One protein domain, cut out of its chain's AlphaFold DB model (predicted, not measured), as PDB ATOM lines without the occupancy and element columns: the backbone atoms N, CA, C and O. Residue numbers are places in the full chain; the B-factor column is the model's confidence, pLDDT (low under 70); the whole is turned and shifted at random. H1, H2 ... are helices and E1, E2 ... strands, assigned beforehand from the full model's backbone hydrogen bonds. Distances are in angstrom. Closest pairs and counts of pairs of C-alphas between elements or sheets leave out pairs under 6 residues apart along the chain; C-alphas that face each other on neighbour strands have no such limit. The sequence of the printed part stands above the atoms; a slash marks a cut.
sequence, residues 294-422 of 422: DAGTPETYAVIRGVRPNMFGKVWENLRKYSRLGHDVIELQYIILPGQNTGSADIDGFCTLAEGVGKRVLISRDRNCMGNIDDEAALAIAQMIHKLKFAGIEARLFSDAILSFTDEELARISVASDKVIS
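AT A GLANCE: This is residues 294 to 422 of the 422 residues of a protein of Desulfitobacterium hafniense DP7 (UniProt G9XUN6). A small sheet of three parallel strands makes the middle, with H3 and H4 packed over one face and no named helix over the other; H5 packs on H4 at one end of the longest axis, while H1 and H2 make a corner beyond the edge strand E1, with H2 at the other end. The printed part has 129 residues, with five named helices and three named strands in the order H1 H2 E1 H3 E2 H4 E3 H5. The sheet's order is E1 E2 E3, and the class is mixed, helices and strands. The whole is compact, with a radius of gyration of the C-alphas of 14.4 A and spans of 39 by 30 by 30 A.

HOW THE PARTS SIT: Start with H1, residues 298 to 305, and H2, residues 310 to 322: they touch, about perpendicular at 86 degrees, H2 with residues 310 to 313 alone, and their closest C-alphas are those of Pro 298 and Phe 312, 5.5 A apart. Next come E1, residues 330 to 336, and E2, residues 360 to 365, parallel neighbours; look there for N 334 and O 362, 2.9 A apart. E3, residues 394 to 397, is the parallel neighbour of E2, with N 363 and O 396 at 2.8 A. H3, residues 344 to 354, is on the sheet. H4, residues 375 to 390, is on it too, at a height over the sheet of 9.8 A, over E2 and E3, and runs along the strands. These make two strand-helix-strand units, two parallel neighbour strands with a helix between, E1 H3 E2 and E2 H4 E3, each with a right-handed crossover. H3 and H4 touch at a shallow tilt of 30 degrees, the same way; their closest C-alphas are those of Ile 347 and Met 384, 6.0 A apart. H5, residues 407 to 421, touches H4 at a steep tilt of 57 degrees, the same way, closest at the C-alphas of Ala 378 and Ile 413, 4.7 A apart. H5 is not on the sheet, and H3 and H5 are apart. In H1, H2, H3, H4 and H5 every O i to N i+4 pair is within hydrogen-bond range.

IN THESE COORDINATES: Find C-alpha 298 at (199.982, 232.941, 190.068), where H1 begins; H2 then runs 19.2 A from first to last C-alpha. E1 begins at C-alpha 330, (210.540, 247.817, 180.980), and spans 19.1 A. H3 spans 15.1 A, E2 16.6 A, H4 22.5 A and E3 10.3 A. H5 spans 21.3 A and ends at C-alpha 421, (185.906, 258.182, 187.767).

THE WHOLE: The two C-alphas farthest apart, Leu 325 and Glu 408, are 39.8 A apart. The printed part has no cut, and no link is long. Look for pLDDT under 70 at residues 370 to 371, 400 to 403 and 422.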
ATOM      1  N   ASP A 294     199.912 239.336 181.605       96.00
ATOM      2  CA  ASP A 294     198.541 238.903 181.298       96.00
ATOM      3  C   ASP A 294     197.787 238.245 182.464       96.00
ATOM      4  O   ASP A 294     196.831 237.505 182.240       96.00
ATOM      5  N   ALA A 295     198.223 238.499 183.698       97.62
ATOM      6  CA  ALA A 295     197.601 238.032 184.932       97.62
ATOM      7  C   ALA A 295     198.091 238.859 186.132       97.62
ATOM      8  O   ALA A 295     199.203 239.396 186.115       97.62
ATOM      9  N   GLY A 296     197.296 238.910 187.200       97.50
ATOM     10  CA  GLY A 296     197.704 239.437 188.507       97.50
ATOM     11  C   GLY A 296     197.908 238.366 189.571       97.50
ATOM     12  O   GLY A 296     198.497 238.658 190.611       97.50
ATOM     13  N   THR A 297     197.474 237.129 189.311       98.31
ATOM     14  CA  THR A 297     197.619 235.999 190.237       98.31
ATOM     15  C   THR A 297     198.505 234.881 189.663       98.31
ATOM     16  O   THR A 297     198.540 234.683 188.442       98.31
ATOM     17  N   PRO A 298     199.223 234.114 190.511       98.31
ATOM     18  CA  PRO A 298     199.982 232.941 190.068       98.31
ATOM     19  C   PRO A 298     199.128 231.888 189.351       98.31
ATOM     20  O   PRO A 298     199.612 231.234 188.426       98.31
ATOM     21  N   GLU A 299     197.880 231.711 189.782       98.25
ATOM     22  CA  GLU A 299     196.943 230.721 189.256       98.25
ATOM     23  C   GLU A 299     196.497 231.092 187.840       98.25
ATOM     24  O   GLU A 299     196.674 230.292 186.916       98.25
ATOM     25  N   THR A 300     196.008 232.322 187.644       98.25
ATOM     26  CA  THR A 300     195.642 232.829 186.315       98.25
ATOM     27  C   THR A 300     196.855 232.827 185.384       98.25
ATOM     28  O   THR A 300     196.763 232.372 184.242       98.25
ATOM     29  N   TYR A 301     198.029 233.238 185.882       98.25
ATOM     30  CA  TYR A 301     199.269 233.223 185.105       98.25
ATOM     31  C   TYR A 301     199.641 231.817 184.624       98.25
ATOM     32  O   TYR A 301     199.977 231.633 183.454       98.25
ATOM     33  N   ALA A 302     199.571 230.817 185.507       97.62
ATOM     34  CA  ALA A 302     199.882 229.429 185.177       97.62
ATOM     35  C   ALA A 302     198.992 228.893 184.048       97.62
ATOM     36  O   ALA A 302     199.499 228.247 183.127       97.62
ATOM     37  N   VAL A 303     197.692 229.206 184.099       97.06
ATOM     38  CA  VAL A 303     196.720 228.821 183.067       97.06
ATOM     39  C   VAL A 303     197.026 229.526 181.749       97.06
ATOM     40  O   VAL A 303     197.257 228.862 180.741       97.06
ATOM     41  N   ILE A 304     197.093 230.858 181.755       95.94
ATOM     42  CA  ILE A 304     197.220 231.661 180.530       95.94
ATOM     43  C   ILE A 304     198.557 231.436 179.833       95.94
ATOM     44  O   ILE A 304     198.620 231.388 178.605       95.94
ATOM     45  N   ARG A 305     199.639 231.302 180.599       94.94
ATOM     46  CA  ARG A 305     201.001 231.178 180.064       94.94
ATOM     47  C   ARG A 305     201.432 229.722 179.873       94.94
ATOM     48  O   ARG A 305     202.490 229.478 179.291       94.94
ATOM     49  N   GLY A 306     200.630 228.761 180.340       95.50
ATOM     50  CA  GLY A 306     200.901 227.328 180.221       95.50
ATOM     51  C   GLY A 306     202.157 226.894 180.981       95.50
ATOM     52  O   GLY A 306     202.992 226.168 180.443       95.50
ATOM     53  N   VAL A 307     202.324 227.380 182.213       96.25
ATOM     54  CA  VAL A 307     203.507 227.137 183.059       96.25
ATOM     55  C   VAL A 307     203.103 226.776 184.485       96.25
ATOM     56  O   VAL A 307     201.941 226.838 184.864       96.25
ATOM     57  N   ARG A 308     204.074 226.395 185.320       96.56
ATOM     58  CA  ARG A 308     203.826 226.166 186.750       96.56
ATOM     59  C   ARG A 308     203.615 227.503 187.489       96.56
ATOM     60  O   ARG A 308     204.329 228.456 187.173       96.56
ATOM     61  N   PRO A 309     202.753 227.570 188.526       95.69
ATOM     62  CA  PRO A 309     202.480 228.812 189.267       95.69
ATOM     63  C   PRO A 309     203.720 229.514 189.835       95.69
ATOM     64  O   PRO A 309     203.798 230.739 189.856       95.69
ATOM     65  N   ASN A 310     204.751 228.759 190.234       96.81
ATOM     66  CA  ASN A 310     205.997 229.336 190.747       96.81
ATOM     67  C   ASN A 310     206.772 230.167 189.705       96.81
ATOM     68  O   ASN A 310     207.610 230.988 190.084       96.81
ATOM     69  N   MET A 311     206.498 229.986 188.407       97.75
ATOM     70  CA  MET A 311     207.094 230.798 187.347       97.75
ATOM     71  C   MET A 311     206.687 232.272 187.463       97.75
ATOM     72  O   MET A 311     207.506 233.140 187.172       97.75
ATOM     73  N   PHE A 312     205.478 232.564 187.960       98.19
ATOM     74  CA  PHE A 312     204.992 233.933 188.152       98.19
ATOM     75  C   PHE A 312     205.934 234.745 189.050       98.19
ATOM     76  O   PHE A 312     206.434 235.797 188.656       98.19
ATOM     77  N   GLY A 313     206.263 234.209 190.231       97.62
ATOM     78  CA  GLY A 313     207.192 234.856 191.161       97.62
ATOM     79  C   GLY A 313     208.593 235.041 190.570       97.62
ATOM     80  O   GLY A 313     209.189 236.105 190.732       97.62
ATOM     81  N   LYS A 314     209.090 234.039 189.830       98.12
ATOM     82  CA  LYS A 314     210.403 234.087 189.167       98.12
ATOM     83  C   LYS A 314     210.483 235.198 188.114       98.12
ATOM     84  O   LYS A 314     211.479 235.915 188.051       98.12
ATOM     85  N   VAL A 315     209.440 235.353 187.300       98.31
ATOM     86  CA  VAL A 315     209.370 236.398 186.268       98.31
ATOM     87  C   VAL A 315     209.399 237.784 186.907       98.31
ATOM     88  O   VAL A 315     210.231 238.610 186.535       98.31
ATOM     89  N   TRP A 316     208.592 238.017 187.945       97.88
ATOM     90  CA  TRP A 316     208.625 239.283 188.683       97.88
ATOM     91  C   TRP A 316     209.963 239.537 189.391       97.88
ATOM     92  O   TRP A 316     210.407 240.681 189.475       97.88
ATOM     93  N   GLU A 317     210.651 238.501 189.874       97.69
ATOM     94  CA  GLU A 317     212.013 238.638 190.401       97.69
ATOM     95  C   GLU A 317     212.993 239.130 189.326       97.69
ATOM     96  O   GLU A 317     213.750 240.072 189.568       97.69
ATOM     97  N   ASN A 318     212.958 238.546 188.126       98.25
ATOM     98  CA  ASN A 318     213.815 238.972 187.018       98.25
ATOM     99  C   ASN A 318     213.477 240.388 186.541       98.25
ATOM    100  O   ASN A 318     214.383 241.184 186.301       98.25
ATOM    101  N   LEU A 319     212.193 240.741 186.474       97.81
ATOM    102  CA  LEU A 319     211.760 242.102 186.157       97.81
ATOM    103  C   LEU A 319     212.292 243.126 187.169       97.81
ATOM    104  O   LEU A 319     212.792 244.174 186.768       97.81
ATOM    105  N   ARG A 320     212.286 242.802 188.470       96.56
ATOM    106  CA  ARG A 320     212.904 243.654 189.504       96.56
ATOM    107  C   ARG A 320     214.423 243.773 189.361       96.56
ATOM    108  O   ARG A 320     214.992 244.747 189.846       96.56
ATOM    109  N   LYS A 321     215.104 242.803 188.744       97.25
ATOM    110  CA  LYS A 321     216.533 242.931 188.408       97.25
ATOM    111  C   LYS A 321     216.716 243.912 187.250       97.25
ATOM    112  O   LYS A 321     217.504 244.844 187.378       97.25
ATOM    113  N   TYR A 322     215.934 243.769 186.178       97.12
ATOM    114  CA  TYR A 322     215.973 244.690 185.038       97.12
ATOM    115  C   TYR A 322     215.588 246.131 185.415       97.12
ATOM    116  O   TYR A 322     216.207 247.071 184.920       97.12
ATOM    117  N   SER A 323     214.637 246.334 186.336       94.81
ATOM    118  CA  SER A 323     214.215 247.683 186.752       94.81
ATOM    119  C   SER A 323     215.311 248.466 187.489       94.81
ATOM    120  O   SER A 323     215.262 249.691 187.565       94.81
ATOM    121  N   ARG A 324     216.344 247.775 187.992       94.38
ATOM    122  CA  ARG A 324     217.487 248.373 188.703       94.38
ATOM    123  C   ARG A 324     218.628 248.812 187.781       94.38
ATOM    124  O   ARG A 324     219.636 249.301 188.279       94.38
ATOM    125  N   LEU A 325     218.487 248.682 186.458       92.44
ATOM    126  CA  LEU A 325     219.535 249.025 185.483       92.44
ATOM    127  C   LEU A 325     219.721 250.539 185.242       92.44
ATOM    128  O   LEU A 325     220.520 250.928 184.396       92.44
ATOM    129  N   GLY A 326     219.008 251.401 185.975       80.12
ATOM    130  CA  GLY A 326     219.199 252.861 185.965       80.12
ATOM    131  C   GLY A 326     218.445 253.616 184.865       80.12
ATOM    132  O   GLY A 326     218.308 254.835 184.946       80.12
ATOM    133  N   HIS A 327     217.892 252.906 183.883       81.88
ATOM    134  CA  HIS A 327     217.023 253.457 182.848       81.88
ATOM    135  C   HIS A 327     215.627 252.839 182.923       81.88
ATOM    136  O   HIS A 327     215.438 251.732 183.422       81.88
ATOM    137  N   ASP A 328     214.643 253.540 182.369       86.88
ATOM    138  CA  ASP A 328     213.305 252.994 182.183       86.88
ATOM    139  C   ASP A 328     213.287 252.027 180.990       86.88
ATOM    140  O   ASP A 328     213.128 252.435 179.839       86.88
ATOM    141  N   VAL A 329     213.541 250.750 181.267       93.00
ATOM    142  CA  VAL A 329     213.806 249.715 180.253       93.00
ATOM    143  C   VAL A 329     212.700 248.673 180.147       93.00
ATOM    144  O   VAL A 329     212.840 247.736 179.370       93.00
ATOM    145  N   ILE A 330     211.619 248.807 180.918       95.75
ATOM    146  CA  ILE A 330     210.540 247.817 180.980       95.75
ATOM    147  C   ILE A 330     209.243 248.457 180.504       95.75
ATOM    148  O   ILE A 330     208.753 249.422 181.089       95.75
ATOM    149  N   GLU A 331     208.668 247.874 179.461       95.31
ATOM    150  CA  GLU A 331     207.275 248.072 179.082       95.31
ATOM    151  C   GLU A 331     206.515 246.789 179.429       95.31
ATOM    152  O   GLU A 331     206.708 245.740 178.811       95.31
ATOM    153  N   LEU A 332     205.680 246.849 180.462       97.00
ATOM    154  CA  LEU A 332     204.802 245.729 180.779       97.00
ATOM    155  C   LEU A 332     203.677 245.680 179.748       97.00
ATOM    156  O   LEU A 332     203.252 246.710 179.231       97.00
ATOM    157  N   GLN A 333     203.185 244.488 179.449       96.12
ATOM    158  CA  GLN A 333     202.043 244.285 178.575       96.12
ATOM    159  C   GLN A 333     200.990 243.431 179.278       96.12
ATOM    160  O   GLN A 333     201.317 242.490 180.010       96.12
ATOM    161  N   TYR A 334     199.731 243.791 179.041       96.44
ATOM    162  CA  TYR A 334     198.561 243.050 179.485       96.44
ATOM    163  C   TYR A 334     197.616 242.829 178.301       96.44
ATOM    164  O   TYR A 334     196.962 243.754 177.809       96.44
ATOM    165  N   ILE A 335     197.574 241.598 177.808       94.38
ATOM    166  CA  ILE A 335     196.643 241.131 176.789       94.38
ATOM    167  C   ILE A 335     195.337 240.766 177.488       94.38
ATOM    168  O   ILE A 335     195.279 239.824 178.275       94.38
ATOM    169  N   ILE A 336     194.285 241.514 177.186       94.44
ATOM    170  CA  ILE A 336     192.940 241.268 177.692       94.44
ATOM    171  C   ILE A 336     192.372 240.026 177.007       94.44
ATOM    172  O   ILE A 336     192.256 239.980 175.779       94.44
ATOM    173  N   LEU A 337     192.008 239.045 177.830       93.31
ATOM    174  CA  LEU A 337     191.336 237.805 177.463       93.31
ATOM    175  C   LEU A 337     190.006 237.761 178.235       93.31
ATOM    176  O   LEU A 337     189.992 237.364 179.408       93.31
ATOM    177  N   PRO A 338     188.896 238.206 177.614       92.38
ATOM    178  CA  PRO A 338     187.587 238.250 178.259       92.38
ATOM    179  C   PRO A 338     187.220 236.917 178.919       92.38
ATOM    180  O   PRO A 338     187.414 235.847 178.335       92.38
ATOM    181  N   GLY A 339     186.747 236.986 180.165       91.06
ATOM    182  CA  GLY A 339     186.376 235.820 180.969       91.06
ATOM    183  C   GLY A 339     187.546 235.002 181.534       91.06
ATOM    184  O   GLY A 339     187.301 234.015 182.223       91.06
ATOM    185  N   GLN A 340     188.802 235.383 181.268       94.06
ATOM    186  CA  GLN A 340     189.988 234.666 181.762       94.06
ATOM    187  C   GLN A 340     190.859 235.510 182.696       94.06
ATOM    188  O   GLN A 340     191.306 235.002 183.718       94.06
ATOM    189  N   ASN A 341     191.103 236.783 182.363       95.88
ATOM    190  CA  ASN A 341     191.972 237.673 183.153       95.88
ATOM    191  C   ASN A 341     191.392 239.080 183.367       95.88
ATOM    192  O   ASN A 341     192.133 240.046 183.554       95.88
ATOM    193  N   THR A 342     190.067 239.200 183.326       96.00
ATOM    194  CA  THR A 342     189.333 240.458 183.541       96.00
ATOM    195  C   THR A 342     188.802 240.606 184.969       96.00
ATOM    196  O   THR A 342     188.242 241.642 185.310       96.00
ATOM    197  N   GLY A 343     188.990 239.592 185.821       96.25
ATOM    198  CA  GLY A 343     188.553 239.618 187.216       96.25
ATOM    199  C   GLY A 343     189.375 240.578 188.081       96.25
ATOM    200  O   GLY A 343     190.572 240.769 187.863       96.25
ATOM    201  N   SER A 344     188.750 241.143 189.118       96.00
ATOM    202  CA  SER A 344     189.376 242.152 189.989       96.00
ATOM    203  C   SER A 344     190.683 241.687 190.633       96.00
ATOM    204  O   SER A 344     191.614 242.478 190.726       96.00
ATOM    205  N   ALA A 345     190.796 240.411 191.015       97.75
ATOM    206  CA  ALA A 345     192.024 239.855 191.586       97.75
ATOM    207  C   ALA A 345     193.222 239.966 190.627       97.75
ATOM    208  O   ALA A 345     194.332 240.282 191.059       97.75
ATOM    209  N   ASP A 346     193.002 239.749 189.328       98.12
ATOM    210  CA  ASP A 346     194.052 239.880 188.323       98.12
ATOM    211  C   ASP A 346     194.370 241.347 188.019       98.12
ATOM    212  O   ASP A 346     195.541 241.720 187.948       98.12
ATOM    213  N   ILE A 347     193.355 242.208 187.925       97.81
ATOM    214  CA  ILE A 347     193.565 243.645 187.705       97.81
ATOM    215  C   ILE A 347     194.330 244.273 188.877       97.81
ATOM    216  O   ILE A 347     195.349 244.937 188.669       97.81
ATOM    217  N   ASP A 348     193.880 244.033 190.107       97.25
ATOM    218  CA  ASP A 348     194.486 244.576 191.324       97.25
ATOM    219  C   ASP A 348     195.885 244.005 191.558       97.25
ATOM    220  O   ASP A 348     196.824 244.757 191.839       97.25
ATOM    221  N   GLY A 349     196.041 242.687 191.399       97.38
ATOM    222  CA  GLY A 349     197.322 242.006 191.556       97.38
ATOM    223  C   GLY A 349     198.359 242.503 190.551       97.38
ATOM    224  O   GLY A 349     199.481 242.834 190.938       97.38
ATOM    225  N   PHE A 350     197.976 242.637 189.278       97.75
ATOM    226  CA  PHE A 350     198.868 243.152 188.243       97.75
ATOM    227  C   PHE A 350     199.267 244.605 188.515       97.75
ATOM    228  O   PHE A 350     200.459 244.912 188.488       97.75
ATOM    229  N   CYS A 351     198.302 245.483 188.820       96.81
ATOM    230  CA  CYS A 351     198.591 246.891 189.109       96.81
ATOM    231  C   CYS A 351     199.548 247.025 190.300       96.81
ATOM    232  O   CYS A 351     200.543 247.734 190.194       96.81
ATOM    233  N   THR A 352     199.304 246.274 191.380       95.75
ATOM    234  CA  THR A 352     200.161 246.271 192.577       95.75
ATOM    235  C   THR A 352     201.583 245.803 192.260       95.75
ATOM    236  O   THR A 352     202.553 246.357 192.767       95.75
ATOM    237  N   LEU A 353     201.742 244.773 191.425       95.56
ATOM    238  CA  LEU A 353     203.063 244.241 191.072       95.56
ATOM    239  C   LEU A 353     203.816 245.119 190.066       95.56
ATOM    240  O   LEU A 353     205.049 245.131 190.074       95.56
ATOM    241  N   ALA A 354     203.092 245.845 189.212       95.44
ATOM    242  CA  ALA A 354     203.673 246.794 188.269       95.44
ATOM    243  C   ALA A 354     204.354 247.975 188.984       95.44
ATOM    244  O   ALA A 354     205.342 248.516 188.467       95.44
ATOM    245  N   GLU A 355     203.881 248.338 190.184       90.62
ATOM    246  CA  GLU A 355     204.496 249.362 191.029       90.62
ATOM    247  C   GLU A 355     205.973 249.043 191.314       90.62
ATOM    248  O   GLU A 355     206.346 247.981 191.817       90.62
ATOM    249  N   GLY A 356     206.856 249.981 190.966       81.81
ATOM    250  CA  GLY A 356     208.302 249.843 191.173       81.81
ATOM    251  C   GLY A 356     209.031 248.941 190.169       81.81
ATOM    252  O   GLY A 356     210.239 248.723 190.315       81.81
ATOM    253  N   VAL A 357     208.342 248.434 189.140       89.94
ATOM    254  CA  VAL A 357     208.954 247.621 188.076       89.94
ATOM    255  C   VAL A 357     209.064 248.401 186.771       89.94
ATOM    256  O   VAL A 357     210.167 248.565 186.253       89.94
ATOM    257  N   GLY A 358     207.946 248.888 186.240       80.94
ATOM    258  CA  GLY A 358     207.901 249.608 184.968       80.94
ATOM    259  C   GLY A 358     207.130 250.913 185.106       80.94
ATOM    260  O   GLY A 358     206.284 251.049 185.984       80.94
ATOM    261  N   LYS A 359     207.411 251.878 184.228       87.75
ATOM    262  CA  LYS A 359     206.637 253.131 184.167       87.75
ATOM    263  C   LYS A 359     205.576 253.125 183.075       87.75
ATOM    264  O   LYS A 359     204.833 254.092 182.955       87.75
ATOM    265  N   ARG A 360     205.518 252.058 182.274       93.25
ATOM    266  CA  ARG A 360     204.588 251.914 181.156       93.25
ATOM    267  C   ARG A 360     203.944 250.539 181.143       93.25
ATOM    268  O   ARG A 360     204.635 249.527 181.278       93.25
ATOM    269  N   VAL A 361     202.640 250.534 180.903       95.88
ATOM    270  CA  VAL A 361     201.845 249.345 180.613       95.88
ATOM    271  C   VAL A 361     201.162 249.533 179.266       95.88
ATOM    272  O   VAL A 361     200.437 250.503 179.041       95.88
ATOM    273  N   LEU A 362     201.371 248.572 178.377       94.75
ATOM    274  CA  LEU A 362     200.643 248.435 177.132       94.75
ATOM    275  C   LEU A 362     199.483 247.459 177.332       94.75
ATOM    276  O   LEU A 362     199.692 246.269 177.558       94.75
ATOM    277  N   ILE A 363     198.260 247.950 177.208       95.19
ATOM    278  CA  ILE A 363     197.056 247.126 177.235       95.19
ATOM    279  C   ILE A 363     196.694 246.802 175.789       95.19
ATOM    280  O   ILE A 363     196.570 247.691 174.944       95.19
ATOM    281  N   SER A 364     196.544 245.522 175.486       91.94
ATOM    282  CA  SER A 364     196.207 245.033 174.149       91.94
ATOM    283  C   SER A 364     195.139 243.952 174.234       91.94
ATOM    284  O   SER A 364     194.722 243.569 175.321       91.94
ATOM    285  N   ARG A 365     194.723 243.421 173.088       87.88
ATOM    286  CA  ARG A 365     193.835 242.260 173.003       87.88
ATOM    287  C   ARG A 365     194.411 241.219 172.055       87.88
ATOM    288  O   ARG A 365     195.215 241.553 171.182       87.88
ATOM    289  N   ASP A 366     193.996 239.973 172.239       84.81
ATOM    290  CA  ASP A 366     194.378 238.892 171.339       84.81
ATOM    291  C   ASP A 366     193.610 238.963 170.003       84.81
ATOM    292  O   ASP A 366     192.543 239.583 169.896       84.81
ATOM    293  N   ARG A 367     194.155 238.312 168.968       74.00
ATOM    294  CA  ARG A 367     193.502 238.165 167.659       74.00
ATOM    295  C   ARG A 367     192.171 237.419 167.759       74.00
ATOM    296  O   ARG A 367     191.207 237.820 167.114       74.00
ATOM    297  N   ASN A 368     192.093 236.394 168.609       73.44
ATOM    298  CA  ASN A 368     190.884 235.595 168.796       73.44
ATOM    299  C   ASN A 368     189.801 236.377 169.563       73.44
ATOM    300  O   ASN A 368     188.632 235.998 169.570       73.44
ATOM    301  N   CYS A 369     190.178 237.510 170.162       70.38
ATOM    302  CA  CYS A 369     189.281 238.442 170.836       70.38
ATOM    303  C   CYS A 369     188.884 239.641 169.953       70.38
ATOM    304  O   CYS A 369     188.282 240.584 170.462       70.38
ATOM    305  N   MET A 370     189.223 239.653 168.654       65.19
ATOM    306  CA  MET A 370     188.817 240.722 167.727       65.19
ATOM    307  C   MET A 370     187.295 240.901 167.702       65.19
ATOM    308  O   MET A 370     186.582 239.991 167.288       65.19
ATOM    309  N   GLY A 371     186.812 242.083 168.100       66.00
ATOM    310  CA  GLY A 371     185.381 242.395 168.145       66.00
ATOM    311  C   GLY A 371     184.660 241.857 169.385       66.00
ATOM    312  O   GLY A 371     183.444 242.009 169.480       66.00
ATOM    313  N   ASN A 372     185.391 241.265 170.335       77.56
ATOM    314  CA  ASN A 372     184.842 240.564 171.499       77.56
ATOM    315  C   ASN A 372     185.233 241.216 172.837       77.56
ATOM    316  O   ASN A 372     185.238 240.542 173.863       77.56
ATOM    317  N   ILE A 373     185.572 242.511 172.864       88.75
ATOM    318  CA  ILE A 373     185.694 243.248 174.133       88.75
ATOM    319  C   ILE A 373     184.291 243.650 174.601       88.75
ATOM    320  O   ILE A 373     183.710 244.621 174.105       88.75
ATOM    321  N   ASP A 374     183.741 242.862 175.520       90.50
ATOM    322  CA  ASP A 374     182.453 243.109 176.165       90.50
ATOM    323  C   ASP A 374     182.536 244.191 177.261       90.50
ATOM    324  O   ASP A 374     183.595 244.769 177.527       90.50
ATOM    325  N   ASP A 375     181.393 244.500 177.878       92.56
ATOM    326  CA  ASP A 375     181.291 245.535 178.912       92.56
ATOM    327  C   ASP A 375     182.117 245.205 180.166       92.56
ATOM    328  O   ASP A 375     182.625 246.116 180.823       92.56
ATOM    329  N   GLU A 376     182.280 243.919 180.496       92.62
ATOM    330  CA  GLU A 376     183.080 243.477 181.640       92.62
ATOM    331  C   GLU A 376     184.573 243.693 181.372       92.62
ATOM    332  O   GLU A 376     185.274 244.305 182.182       92.62
ATOM    333  N   ALA A 377     185.055 243.272 180.202       94.25
ATOM    334  CA  ALA A 377     186.422 243.510 179.767       94.25
ATOM    335  C   ALA A 377     186.721 245.011 179.634       94.25
ATOM    336  O   ALA A 377     187.781 245.468 180.065       94.25
ATOM    337  N   ALA A 378     185.785 245.801 179.096       94.88
ATOM    338  CA  ALA A 378     185.919 247.254 179.016       94.88
ATOM    339  C   ALA A 378     186.024 247.902 180.408       94.88
ATOM    340  O   ALA A 378     186.862 248.786 180.611       94.88
ATOM    341  N   LEU A 379     185.230 247.438 181.381       95.62
ATOM    342  CA  LEU A 379     185.316 247.889 182.770       95.62
ATOM    343  C   LEU A 379     186.658 247.519 183.410       95.62
ATOM    344  O   LEU A 379     187.275 248.371 184.049       95.62
ATOM    345  N   ALA A 380     187.144 246.296 183.200       96.12
ATOM    346  CA  ALA A 380     188.442 245.851 183.700       96.12
ATOM    347  C   ALA A 380     189.599 246.696 183.132       96.12
ATOM    348  O   ALA A 380     190.481 247.132 183.876       96.12
ATOM    349  N   ILE A 381     189.561 247.000 181.829       96.44
ATOM    350  CA  ILE A 381     190.516 247.905 181.167       96.44
ATOM    351  C   ILE A 381     190.468 249.302 181.800       96.44
ATOM    352  O   ILE A 381     191.513 249.857 182.147       96.44
ATOM    353  N   ALA A 382     189.271 249.866 181.981       96.56
ATOM    354  CA  ALA A 382     189.089 251.185 182.582       96.56
ATOM    355  C   ALA A 382     189.618 251.246 184.028       96.56
ATOM    356  O   ALA A 382     190.340 252.178 184.393       96.56
ATOM    357  N   GLN A 383     189.324 250.225 184.838       96.56
ATOM    358  CA  GLN A 383     189.834 250.091 186.205       96.56
ATOM    359  C   GLN A 383     191.360 249.991 186.234       96.56
ATOM    360  O   GLN A 383     192.000 250.668 187.041       96.56
ATOM    361  N   MET A 384     191.947 249.189 185.339       97.12
ATOM    362  CA  MET A 384     193.398 249.068 185.207       97.12
ATOM    363  C   MET A 384     194.033 250.418 184.859       97.12
ATOM    364  O   MET A 384     194.958 250.846 185.548       97.12
ATOM    365  N   ILE A 385     193.519 251.123 183.843       96.44
ATOM    366  CA  ILE A 385     194.026 252.448 183.450       96.44
ATOM    367  C   ILE A 385     193.973 253.419 184.634       96.44
ATOM    368  O   ILE A 385     194.955 254.112 184.902       96.44
ATOM    369  N   HIS A 386     192.853 253.456 185.360       95.19
ATOM    370  CA  HIS A 386     192.689 254.344 186.507       95.19
ATOM    371  C   HIS A 386     193.702 254.042 187.624       95.19
ATOM    372  O   HIS A 386     194.376 254.953 188.109       95.19
ATOM    373  N   LYS A 387     193.853 252.765 187.998       95.62
ATOM    374  CA  LYS A 387     194.782 252.322 189.052       95.62
ATOM    375  C   LYS A 387     196.236 252.601 188.687       95.62
ATOM    376  O   LYS A 387     196.963 253.185 189.487       95.62
ATOM    377  N   LEU A 388     196.643 252.255 187.466       95.88
ATOM    378  CA  LEU A 388     197.997 252.522 186.974       95.88
ATOM    379  C   LEU A 388     198.298 254.022 186.954       95.88
ATOM    380  O   LEU A 388     199.353 254.441 187.430       95.88
ATOM    381  N   LYS A 389     197.346 254.846 186.497       93.19
ATOM    382  CA  LYS A 389     197.483 256.306 186.516       93.19
ATOM    383  C   LYS A 389     197.680 256.839 187.938       93.19
ATOM    384  O   LYS A 389     198.533 257.700 188.139       93.19
ATOM    385  N   PHE A 390     196.928 256.328 188.916       92.25
ATOM    386  CA  PHE A 390     197.081 256.713 190.324       92.25
ATOM    387  C   PHE A 390     198.451 256.309 190.894       92.25
ATOM    388  O   PHE A 390     199.046 257.062 191.662       92.25
ATOM    389  N   ALA A 391     198.992 255.173 190.450       92.62
ATOM    390  CA  ALA A 391     200.342 254.715 190.775       92.62
ATOM    391  C   ALA A 391     201.465 255.456 190.010       92.62
ATOM    392  O   ALA A 391     202.644 255.134 190.168       92.62
ATOM    393  N   GLY A 392     201.133 256.441 189.164       92.44
ATOM    394  CA  GLY A 392     202.108 257.168 188.345       92.44
ATOM    395  C   GLY A 392     202.692 256.346 187.189       92.44
ATOM    396  O   GLY A 392     203.759 256.682 186.676       92.44
ATOM    397  N   ILE A 393     202.009 255.272 186.785       94.31
ATOM    398  CA  ILE A 393     202.373 254.408 185.661       94.31
ATOM    399  C   ILE A 393     201.530 254.809 184.450       94.31
ATOM    400  O   ILE A 393     200.303 254.889 184.507       94.31
ATOM    401  N   GLU A 394     202.189 255.045 183.323       92.62
ATOM    402  CA  GLU A 394     201.515 255.366 182.074       92.62
ATOM    403  C   GLU A 394     200.875 254.106 181.473       92.62
ATOM    404  O   GLU A 394     201.565 253.155 181.106       92.62
ATOM    405  N   ALA A 395     199.553 254.109 181.326       93.75
ATOM    406  CA  ALA A 395     198.816 253.059 180.632       93.75
ATOM    407  C   ALA A 395     198.450 253.515 179.214       93.75
ATOM    408  O   ALA A 395     197.907 254.605 179.029       93.75
ATOM    409  N   ARG A 396     198.720 252.677 178.210       91.06
ATOM    410  CA  ARG A 396     198.362 252.940 176.808       91.06
ATOM    411  C   ARG A 396     197.604 251.765 176.218       91.06
ATOM    412  O   ARG A 396     198.001 250.618 176.400       91.06
ATOM    413  N   LEU A 397     196.558 252.057 175.455       91.19
ATOM    414  CA  LEU A 397     195.902 251.065 174.610       91.19
ATOM    415  C   LEU A 397     196.726 250.860 173.333       91.19
ATOM    416  O   LEU A 397     197.225 251.818 172.743       91.19
ATOM    417  N   PHE A 398     196.871 249.615 172.891       83.62
ATOM    418  CA  PHE A 398     197.605 249.297 171.673       83.62
ATOM    419  C   PHE A 398     196.886 249.828 170.421       83.62
ATOM    420  O   PHE A 398     195.742 249.468 170.144       83.62
ATOM    421  N   SER A 399     197.585 250.660 169.644       70.00
ATOM    422  CA  SER A 399     197.046 251.362 168.466       70.00
ATOM    423  C   SER A 399     197.759 251.030 167.148       70.00
ATOM    424  O   SER A 399     197.267 251.375 166.067       70.00
ATOM    425  N   ASP A 400     198.857 250.278 167.193       60.53
ATOM    426  CA  ASP A 400     199.867 250.330 166.132       60.53
ATOM    427  C   ASP A 400     199.832 249.160 165.129       60.53
ATOM    428  O   ASP A 400     200.593 249.167 164.162       60.53
ATOM    429  N   ALA A 401     198.921 248.181 165.253       61.41
ATOM    430  CA  ALA A 401     198.821 247.085 164.273       61.41
ATOM    431  C   ALA A 401     197.403 246.504 164.079       61.41
ATOM    432  O   ALA A 401     196.408 247.061 164.516       61.41
ATOM    433  N   ILE A 402     197.299 245.373 163.373       57.91
ATOM    434  CA  ILE A 402     196.033 244.650 163.121       57.91
ATOM    435  C   ILE A 402     195.272 244.337 164.429       57.91
ATOM    436  O   ILE A 402     194.050 244.239 164.425       57.91
ATOM    437  N   LEU A 403     195.986 244.239 165.553       68.44
ATOM    438  CA  LEU A 403     195.435 243.947 166.879       68.44
ATOM    439  C   LEU A 403     194.954 245.187 167.656       68.44
ATOM    440  O   LEU A 403     194.646 245.071 168.839       68.44
ATOM    441  N   SER A 404     194.905 246.369 167.033       76.44
ATOM    442  CA  SER A 404     194.353 247.570 167.672       76.44
ATOM    443  C   SER A 404     192.883 247.399 168.029       76.44
ATOM    444  O   SER A 404     192.127 246.798 167.265       76.44
ATOM    445  N   PHE A 405     192.463 247.999 169.141       83.94
ATOM    446  CA  PHE A 405     191.046 248.094 169.491       83.94
ATOM    447  C   PHE A 405     190.238 248.754 168.362       83.94
ATOM    448  O   PHE A 405     190.732 249.669 167.697       83.94
ATOM    449  N   THR A 406     189.027 248.256 168.114       85.19
ATOM    450  CA  THR A 406     188.099 248.865 167.149       85.19
ATOM    451  C   THR A 406     187.507 250.156 167.719       85.19
ATOM    452  O   THR A 406     187.511 250.362 168.931       85.19
ATOM    453  N   ASP A 407     186.950 251.016 166.862       86.31
ATOM    454  CA  ASP A 407     186.297 252.256 167.308       86.31
ATOM    455  C   ASP A 407     185.153 251.980 168.299       86.31
ATOM    456  O   ASP A 407     184.957 252.722 169.258       86.31
ATOM    457  N   GLU A 408     184.432 250.873 168.106       88.50
ATOM    458  CA  GLU A 408     183.372 250.434 169.012       88.50
ATOM    459  C   GLU A 408     183.926 249.990 170.375       88.50
ATOM    460  O   GLU A 408     183.407 250.393 171.415       88.50
ATOM    461  N   GLU A 409     185.009 249.208 170.389       90.69
ATOM    462  CA  GLU A 409     185.675 248.781 171.626       90.69
ATOM    463  C   GLU A 409     186.241 249.989 172.392       90.69
ATOM    464  O   GLU A 409     186.077 250.085 173.609       90.69
ATOM    465  N   LEU A 410     186.844 250.950 171.684       91.25
ATOM    466  CA  LEU A 410     187.338 252.201 172.268       91.25
ATOM    467  C   LEU A 410     186.203 253.037 172.868       91.25
ATOM    468  O   LEU A 410     186.348 253.552 173.978       91.25
ATOM    469  N   ALA A 411     185.065 253.141 172.178       91.00
ATOM    470  CA  ALA A 411     183.889 253.833 172.699       91.00
ATOM    471  C   ALA A 411     183.365 253.170 173.984       91.00
ATOM    472  O   ALA A 411     183.086 253.870 174.962       91.00
ATOM    473  N   ARG A 412     183.304 251.831 174.031       93.94
ATOM    474  CA  ARG A 412     182.912 251.090 175.246       93.94
ATOM    475  C   ARG A 412     183.877 251.340 176.406       93.94
ATOM    476  O   ARG A 412     183.427 251.637 177.512       93.94
ATOM    477  N   ILE A 413     185.189 251.286 176.160       93.44
ATOM    478  CA  ILE A 413     186.216 251.578 177.178       93.44
ATOM    479  C   ILE A 413     186.086 253.020 177.690       93.44
ATOM    480  O   ILE A 413     186.218 253.257 178.892       93.44
ATOM    481  N   SER A 414     185.789 253.983 176.810       92.25
ATOM    482  CA  SER A 414     185.559 255.377 177.205       92.25
ATOM    483  C   SER A 414     184.368 255.499 178.156       92.25
ATOM    484  O   SER A 414     184.506 256.072 179.233       92.25
ATOM    485  N   VAL A 415     183.227 254.891 177.813       92.81
ATOM    486  CA  VAL A 415     182.027 254.892 178.670       92.81
ATOM    487  C   VAL A 415     182.298 254.219 180.018       92.81
ATOM    488  O   VAL A 415     181.820 254.677 181.055       92.81
ATOM    489  N   ALA A 416     183.066 253.128 180.030       93.12
ATOM    490  CA  ALA A 416     183.460 252.465 181.267       93.12
ATOM    491  C   ALA A 416     184.397 253.336 182.123       93.12
ATOM    492  O   ALA A 416     184.265 253.357 183.344       93.12
ATOM    493  N   SER A 417     185.299 254.089 181.490       91.31
ATOM    494  CA  SER A 417     186.219 255.006 182.175       91.31
ATOM    495  C   SER A 417     185.475 256.116 182.912       91.31
ATOM    496  O   SER A 417     185.808 256.401 184.062       91.31
ATOM    497  N   ASP A 418     184.417 256.666 182.312       88.19
ATOM    498  CA  ASP A 418     183.575 257.678 182.961       88.19
ATOM    499  C   ASP A 418     182.915 257.138 184.243       88.19
ATOM    500  O   ASP A 418     182.854 257.844 185.248       88.19
ATOM    501  N   LYS A 419     182.498 255.861 184.247       86.31
ATOM    502  CA  LYS A 419     181.897 255.188 185.418       86.31
ATOM    503  C   LYS A 419     182.888 254.885 186.543       86.31
ATOM    504  O   LYS A 419     182.474 254.734 187.683       86.31
ATOM    505  N   VAL A 420     184.170 254.701 186.224       86.94
ATOM    506  CA  VAL A 420     185.217 254.432 187.229       86.94
ATOM    507  C   VAL A 420     185.643 255.722 187.935       86.94
ATOM    508  O   VAL A 420     186.103 255.679 189.073       86.94
ATOM    509  N   ILE A 421     185.525 256.862 187.249       76.19
ATOM    510  CA  ILE A 421     185.906 258.182 187.767       76.19
ATOM    511  C   ILE A 421     184.775 258.815 188.597       76.19
ATOM    512  O   ILE A 421     185.072 259.590 189.507       76.19
ATOM    513  N   SER A 422     183.512 258.506 188.276       56.44
ATOM    514  CA  SER A 422     182.326 258.894 189.057       56.44
ATOM    515  C   SER A 422     182.226 258.129 190.369       56.44
ATOM    516  O   SER A 422     181.899 258.771 191.391       56.44
TER     517      SER A 422